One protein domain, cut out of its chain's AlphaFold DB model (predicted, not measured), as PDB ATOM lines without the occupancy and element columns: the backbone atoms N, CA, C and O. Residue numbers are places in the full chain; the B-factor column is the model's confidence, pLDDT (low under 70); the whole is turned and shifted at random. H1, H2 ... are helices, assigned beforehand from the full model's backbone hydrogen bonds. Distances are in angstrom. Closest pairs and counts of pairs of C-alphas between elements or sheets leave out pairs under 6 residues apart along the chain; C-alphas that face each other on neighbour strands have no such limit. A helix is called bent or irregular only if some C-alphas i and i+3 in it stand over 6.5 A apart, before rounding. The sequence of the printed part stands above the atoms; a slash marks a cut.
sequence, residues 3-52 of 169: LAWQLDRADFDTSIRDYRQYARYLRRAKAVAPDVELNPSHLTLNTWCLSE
ATOM      1  N   LEU A   3      18.705 155.530  58.805       62.34
ATOM      2  CA  LEU A   3      19.202 156.837  58.349       62.34
ATOM      3  C   LEU A   3      20.459 156.753  57.466       62.34
ATOM      4  O   LEU A   3      20.552 157.495  56.497       62.34
ATOM      5  N   ALA A   4      21.410 155.863  57.772       62.59
ATOM      6  CA  ALA A   4      22.678 155.791  57.036       62.59
ATOM      7  C   ALA A   4      22.458 155.455  55.549       62.59
ATOM      8  O   ALA A   4      22.952 156.146  54.668       62.59
ATOM      9  N   TRP A   5      21.602 154.470  55.272       65.31
ATOM     10  CA  TRP A   5      21.289 154.053  53.904       65.31
ATOM     11  C   TRP A   5      20.443 155.072  53.133       65.31
ATOM     12  O   TRP A   5      20.509 155.131  51.906       65.31
ATOM     13  N   GLN A   6      19.653 155.888  53.836       71.69
ATOM     14  CA  GLN A   6      18.926 157.000  53.220       71.69
ATOM     15  C   GLN A   6      19.877 158.107  52.753       71.69
ATOM     16  O   GLN A   6      19.629 158.684  51.696       71.69
ATOM     17  N   LEU A   7      20.951 158.373  53.505       75.00
ATOM     18  CA  LEU A   7      21.974 159.352  53.133       75.00
ATOM     19  C   LEU A   7      22.766 158.885  51.911       75.00
ATOM     20  O   LEU A   7      22.801 159.592  50.909       75.00
ATOM     21  N   ASP A   8      23.292 157.659  51.936       79.38
ATOM     22  CA  ASP A   8      24.069 157.132  50.806       79.38
ATOM     23  C   ASP A   8      23.254 157.130  49.503       79.38
ATOM     24  O   ASP A   8      23.749 157.517  48.444       79.38
ATOM     25  N   ARG A   9      21.968 156.763  49.578       83.81
ATOM     26  CA  ARG A   9      21.050 156.824  48.433       83.81
ATOM     27  C   ARG A   9      20.789 158.251  47.961       83.81
ATOM     28  O   ARG A   9      20.530 158.457  46.778       83.81
ATOM     29  N   ALA A  10      20.771 159.221  48.873       87.00
ATOM     30  CA  ALA A  10      20.513 160.604  48.514       87.00
ATOM     31  C   ALA A  10      21.666 161.216  47.701       87.00
ATOM     32  O   ALA A  10      21.415 162.081  46.860       87.00
ATOM     33  N   ASP A  11      22.888 160.727  47.926       87.69
ATOM     34  CA  ASP A  11      24.130 161.270  47.367       87.69
ATOM     35  C   ASP A  11      24.742 160.432  46.233       87.69
ATOM     36  O   ASP A  11      25.586 160.923  45.478       87.69
ATOM     37  N   PHE A  12      24.364 159.156  46.094       84.25
ATOM     38  CA  PHE A  12      24.963 158.267  45.099       84.25
ATOM     39  C   PHE A  12      23.929 157.492  44.283       84.25
ATOM     40  O   PHE A  12      23.207 156.633  44.790       84.25
ATOM     41  N   ASP A  13      23.957 157.706  42.962       85.06
ATOM     42  CA  ASP A  13      23.354 156.793  41.997       85.06
ATOM     43  C   ASP A  13      24.154 155.495  41.921       85.06
ATOM     44  O   ASP A  13      25.267 155.441  41.390       85.06
ATOM     45  N   THR A  14      23.573 154.459  42.516       80.19
ATOM     46  CA  THR A  14      24.049 153.075  42.513       80.19
ATOM     47  C   THR A  14      23.155 152.179  41.654       80.19
ATOM     48  O   THR A  14      23.163 150.958  41.805       80.19
ATOM     49  N   SER A  15      22.364 152.760  40.742       77.44
ATOM     50  CA  SER A  15      21.379 152.016  39.962       77.44
ATOM     51  C   SER A  15      22.006 150.862  39.170       77.44
ATOM     52  O   SER A  15      22.954 150.987  38.388       77.44
ATOM     53  N   ILE A  16      21.434 149.682  39.389       86.19
ATOM     54  CA  ILE A  16      21.735 148.448  38.674       86.19
ATOM     55  C   ILE A  16      20.485 148.116  37.869       86.19
ATOM     56  O   ILE A  16      19.433 147.826  38.428       86.19
ATOM     57  N   ARG A  17      20.603 148.155  36.543       84.94
ATOM     58  CA  ARG A  17      19.484 147.980  35.613       84.94
ATOM     59  C   ARG A  17      18.899 146.573  35.655       84.94
ATOM     60  O   ARG A  17      17.693 146.397  35.552       84.94
ATOM     61  N   ASP A  18      19.770 145.571  35.706       89.12
ATOM     62  CA  ASP A  18      19.391 144.168  35.594       89.12
ATOM     63  C   ASP A  18      20.439 143.240  36.228       89.12
ATOM     64  O   ASP A  18      21.574 143.629  36.536       89.12
ATOM     65  N   TYR A  19      20.070 141.969  36.387       89.50
ATOM     66  CA  TYR A  19      20.957 140.951  36.949       89.50
ATOM     67  C   TYR A  19      22.237 140.740  36.122       89.50
ATOM     68  O   TYR A  19      23.293 140.446  36.680       89.50
ATOM     69  N   ARG A  20      22.195 140.911  34.793       95.38
ATOM     70  CA  ARG A  20      23.387 140.716  33.948       95.38
ATOM     71  C   ARG A  20      24.435 141.788  34.241       95.38
ATOM     72  O   ARG A  20      25.626 141.471  34.305       95.38
ATOM     73  N   GLN A  21      24.004 143.033  34.446       92.31
ATOM     74  CA  GLN A  21      24.860 144.123  34.902       92.31
ATOM     75  C   GLN A  21      25.420 143.841  36.297       92.31
ATOM     76  O   GLN A  21      26.632 143.965  36.482       92.31
ATOM     77  N   TYR A  22      24.580 143.398  37.238       88.69
ATOM     78  CA  TYR A  22      25.028 143.047  38.587       88.69
ATOM     79  C   TYR A  22      26.102 141.952  38.579       88.69
ATOM     80  O   TYR A  22      27.201 142.135  39.101       88.69
ATOM     81  N   ALA A  23      25.831 140.838  37.894       91.44
ATOM     82  CA  ALA A  23      26.752 139.712  37.791       91.44
ATOM     83  C   ALA A  23      28.080 140.107  37.118       91.44
ATOM     84  O   ALA A  23      29.139 139.588  37.470       91.44
ATOM     85  N   ARG A  24      28.054 141.050  36.163       93.31
ATOM     86  CA  ARG A  24      29.274 141.614  35.565       93.31
ATOM     87  C   ARG A  24      30.095 142.397  36.592       93.31
ATOM     88  O   ARG A  24      31.316 142.251  36.598       93.31
ATOM     89  N   TYR A  25      29.459 143.210  37.437       90.38
ATOM     90  CA  TYR A  25      30.158 143.936  38.500       90.38
ATOM     91  C   TYR A  25      30.761 142.990  39.540       90.38
ATOM     92  O   TYR A  25      31.930 143.164  39.871       90.38
ATOM     93  N   LEU A  26      30.042 141.942  39.954       89.00
ATOM     94  CA  LEU A  26      30.580 140.922  40.863       89.00
ATOM     95  C   LEU A  26      31.803 140.199  40.281       89.00
ATOM     96  O   LEU A  26      32.822 140.077  40.957       89.00
ATOM     97  N   ARG A  27      31.755 139.777  39.007       91.75
ATOM     98  CA  ARG A  27      32.918 139.156  38.343       91.75
ATOM     99  C   ARG A  27      34.118 140.097  38.280       91.75
ATOM    100  O   ARG A  27      35.241 139.665  38.506       91.75
ATOM    101  N   ARG A  28      33.884 141.380  37.982       92.25
ATOM    102  CA  ARG A  28      34.952 142.385  37.945       92.25
ATOM    103  C   ARG A  28      35.539 142.632  39.334       92.25
ATOM    104  O   ARG A  28      36.754 142.718  39.441       92.25
ATOM    105  N   ALA A  29      34.702 142.728  40.365       90.12
ATOM    106  CA  ALA A  29      35.153 142.890  41.742       90.12
ATOM    107  C   ALA A  29      36.041 141.711  42.169       90.12
ATOM    108  O   ALA A  29      37.171 141.942  42.579       90.12
ATOM    109  N   LYS A  30      35.596 140.467  41.931       91.12
ATOM    110  CA  LYS A  30      36.383 139.254  42.212       91.12
ATOM    111  C   LYS A  30      37.701 139.197  41.433       91.12
ATOM    112  O   LYS A  30      38.697 138.719  41.952       91.12
ATOM    113  N   ALA A  31      37.730 139.679  40.191       93.12
ATOM    114  CA  ALA A  31      38.966 139.719  39.409       93.12
ATOM    115  C   ALA A  31      39.977 140.756  39.935       93.12
ATOM    116  O   ALA A  31      41.178 140.550  39.809       93.12
ATOM    117  N   VAL A  32      39.499 141.875  40.491       91.75
ATOM    118  CA  VAL A  32      40.351 142.950  41.030       91.75
ATOM    119  C   VAL A  32      40.810 142.650  42.456       91.75
ATOM    120  O   VAL A  32      41.930 142.995  42.816       91.75
ATOM    121  N   ALA A  33      39.953 142.022  43.257       91.44
ATOM    122  CA  ALA A  33      40.207 141.689  44.650       91.44
ATOM    123  C   ALA A  33      39.771 140.233  44.906       91.44
ATOM    124  O   ALA A  33      38.690 140.012  45.451       91.44
ATOM    125  N   PRO A  34      40.565 139.236  44.470       91.44
ATOM    126  CA  PRO A  34      40.201 137.821  44.583       91.44
ATOM    127  C   PRO A  34      40.047 137.357  46.033       91.44
ATOM    128  O   PRO A  34      39.228 136.479  46.294       91.44
ATOM    129  N   ASP A  35      40.769 137.994  46.956       91.94
ATOM    130  CA  ASP A  35      40.711 137.726  48.396       91.94
ATOM    131  C   ASP A  35      39.501 138.392  49.077       91.94
ATOM    132  O   ASP A  35      39.173 138.092  50.223       91.94
ATOM    133  N   VAL A  36      38.812 139.304  48.377       85.88
ATOM    134  CA  VAL A  36      37.587 139.957  48.849       85.88
ATOM    135  C   VAL A  36      36.397 139.252  48.206       85.88
ATOM    136  O   VAL A  36      35.921 139.625  47.134       85.88
ATOM    137  N   GLU A  37      35.910 138.207  48.867       77.19
ATOM    138  CA  GLU A  37      34.829 137.370  48.338       77.19
ATOM    139  C   GLU A  37      33.494 138.119  48.217       77.19
ATOM    140  O   GLU A  37      32.800 138.023  47.201       77.19
ATOM    141  N   LEU A  38      33.134 138.884  49.253       80.44
ATOM    142  CA  LEU A  38      31.893 139.648  49.322       80.44
ATOM    143  C   LEU A  38      32.082 140.910  50.169       80.44
ATOM    144  O   LEU A  38      32.644 140.866  51.258       80.44
ATOM    145  N   ASN A  39      31.523 142.028  49.701       80.56
ATOM    146  CA  ASN A  39      31.333 143.223  50.517       80.56
ATOM    147  C   ASN A  39      29.849 143.312  50.941       80.56
ATOM    148  O   ASN A  39      29.016 143.740  50.132       80.56
ATOM    149  N   PRO A  40      29.494 142.906  52.176       80.25
ATOM    150  CA  PRO A  40      28.104 142.891  52.634       80.25
ATOM    151  C   PRO A  40      27.496 144.297  52.727       80.25
ATOM    152  O   PRO A  40      26.300 144.461  52.475       80.25
ATOM    153  N   SER A  41      28.301 145.323  53.012       79.06
ATOM    154  CA  SER A  41      27.842 146.716  53.047       79.06
ATOM    155  C   SER A  41      27.421 147.194  51.660       79.06
ATOM    156  O   SER A  41      26.355 147.779  51.505       79.06
ATOM    157  N   HIS A  42      28.207 146.875  50.628       79.12
ATOM    158  CA  HIS A  42      27.859 147.205  49.246       79.12
ATOM    159  C   HIS A  42      26.615 146.440  48.772       79.12
ATOM    160  O   HIS A  42      25.770 147.007  48.081       79.12
ATOM    161  N   LEU A  43      26.469 145.164  49.149       80.56
ATOM    162  CA  LEU A  43      25.251 144.403  48.856       80.56
ATOM    163  C   LEU A  43      24.020 145.064  49.492       80.56
ATOM    164  O   LEU A  43      23.034 145.295  48.800       80.56
ATOM    165  N   THR A  44      24.113 145.409  50.778       82.12
ATOM    166  CA  THR A  44      23.024 146.029  51.549       82.12
ATOM    167  C   THR A  44      22.641 147.401  50.993       82.12
ATOM    168  O   THR A  44      21.458 147.689  50.825       82.12
ATOM    169  N   LEU A  45      23.628 148.232  50.648       80.94
ATOM    170  CA  LEU A  45      23.390 149.546  50.056       80.94
ATOM    171  C   LEU A  45      22.638 149.436  48.725       80.94
ATOM    172  O   LEU A  45      21.643 150.130  48.520       80.94
ATOM    173  N   ASN A  46      23.087 148.551  47.831       80.81
ATOM    174  CA  ASN A  46      22.474 148.398  46.514       80.81
ATOM    175  C   ASN A  46      21.043 147.862  46.603       80.81
ATOM    176  O   ASN A  46      20.156 148.386  45.933       80.81
ATOM    177  N   THR A  47      20.791 146.839  47.427       80.75
ATOM    178  CA  THR A  47      19.432 146.295  47.586       80.75
ATOM    179  C   THR A  47      18.480 147.338  48.160       80.75
ATOM    180  O   THR A  47      17.356 147.466  47.675       80.75
ATOM    181  N   TRP A  48      18.945 148.141  49.120       79.50
ATOM    182  CA  TRP A  48      18.168 149.248  49.664       79.50
ATOM    183  C   TRP A  48      17.881 150.319  48.606       79.50
ATOM    184  O   TRP A  48      16.725 150.685  48.401       79.50
ATOM    185  N   CYS A  49      18.902 150.782  47.877       81.56
ATOM    186  CA  CYS A  49      18.745 151.816  46.851       81.56
ATOM    187  C   CYS A  49      17.770 151.405  45.741       81.56
ATOM    188  O   CYS A  49      16.970 152.236  45.313       81.56
ATOM    189  N   LEU A  50      17.804 150.132  45.328       81.38
ATOM    190  CA  LEU A  50      16.908 149.562  44.317       81.38
ATOM    191  C   LEU A  50      15.453 149.442  44.787       81.38
ATOM    192  O   LEU A  50      14.543 149.515  43.964       81.38
ATOM    193  N   SER A  51      15.222 149.241  46.086       80.94
ATOM    194  CA  SER A  51      13.872 149.082  46.649       80.94
ATOM    195  C   SER A  51      13.072 150.384  46.757       80.94
ATOM    196  O   SER A  51      11.861 150.344  46.963       80.94
ATOM    197  N   GLU A  52      13.716 151.540  46.600       79.06
ATOM    198  CA  GLU A  52      13.066 152.843  46.714       79.06
ATOM    199  C   GLU A  52      13.034 153.519  45.325       79.06
ATOM    200  O   GLU A  52      14.083 153.700  44.705       79.06
TER     201      GLU A  52
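Overview. This is residues 3 to 52 of the 169 residues of the protein "Abhydrolase_4 domain-containing protein" of Desertiactinospora gelatinilytica (UniProt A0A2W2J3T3). Three helices are strung round an open frame: H2 makes one long side, H3 runs back opposite to it across a gap, and H1 packs crosswise on residues 45 to 49 of H3. The two links, residues 12 to 18 and residues 33 to 39, close the frame at its two ends, and residues 31 to 36, at the end far from H1, stick out free. The printed part has 50 residues with three named helices, in the order H1, H2, H3, and no named strand; the class is all helix. It is only just compact, close to loose, with a radius of gyration of the C-alphas of 11.7 A, and the C-alphas span 31 by 21 by 14 A.

Along the chain. H1 is residues 3 to 11, from Leu 3 to Asp 11, and begins at C-alpha 3 at (19.202, 156.837, 58.349); its first and last C-alphas are 12.8 A apart. H2, the longest helix, is residues 19 to 32, from Tyr 19 to Val 32, and measures 19.9 A from its first to its last C-alpha. It begins at C-alpha 19 at (20.957, 140.951, 36.949). H3 is residues 40 to 51, from Pro 40 to Ser 51, with 16.6 A between its first and last C-alphas, and it ends at C-alpha 51 at (13.872, 149.082, 46.649). The three helices are not bent.

Arrangement. H1 and H3 touch, with 6 pairs of C-alphas within 8 A. Their closest C-alphas are those of Arg 9 and Cys 49, 5.7 A apart, and H3 touches H1 with residues 45 to 49 alone. The lines of H1 and H3 stand at 71 degrees, only just about perpendicular, and their centres are 10.6 A apart. H2 touches no helix: H1 and H2 are apart, and H2 and H3 are apart. In the backbones of H1, H2 and H3, every O i to N i+4 pair is within hydrogen-bond range.

Size, cuts and confidence. The two C-alphas farthest apart are those of Leu 3 and Ala 31, 32.3 A, while the first and last printed C-alphas, those of Leu 3 and Glu 52, are 13.7 A apart. The printed part has no cut from residue 3 to residue 52. The link from H1 to H2 and the link from H2 to H3 are both short, with 7 residues each. Residues 31 to 36, of which 31 and 32 belong to H2, stand free. The mean pLDDT of the printed part is 83.7, and the model's confidence is low, under 70, at residues 3 to 5 in H1; the mean pLDDT of H1 is 75, and that of H2 is 91.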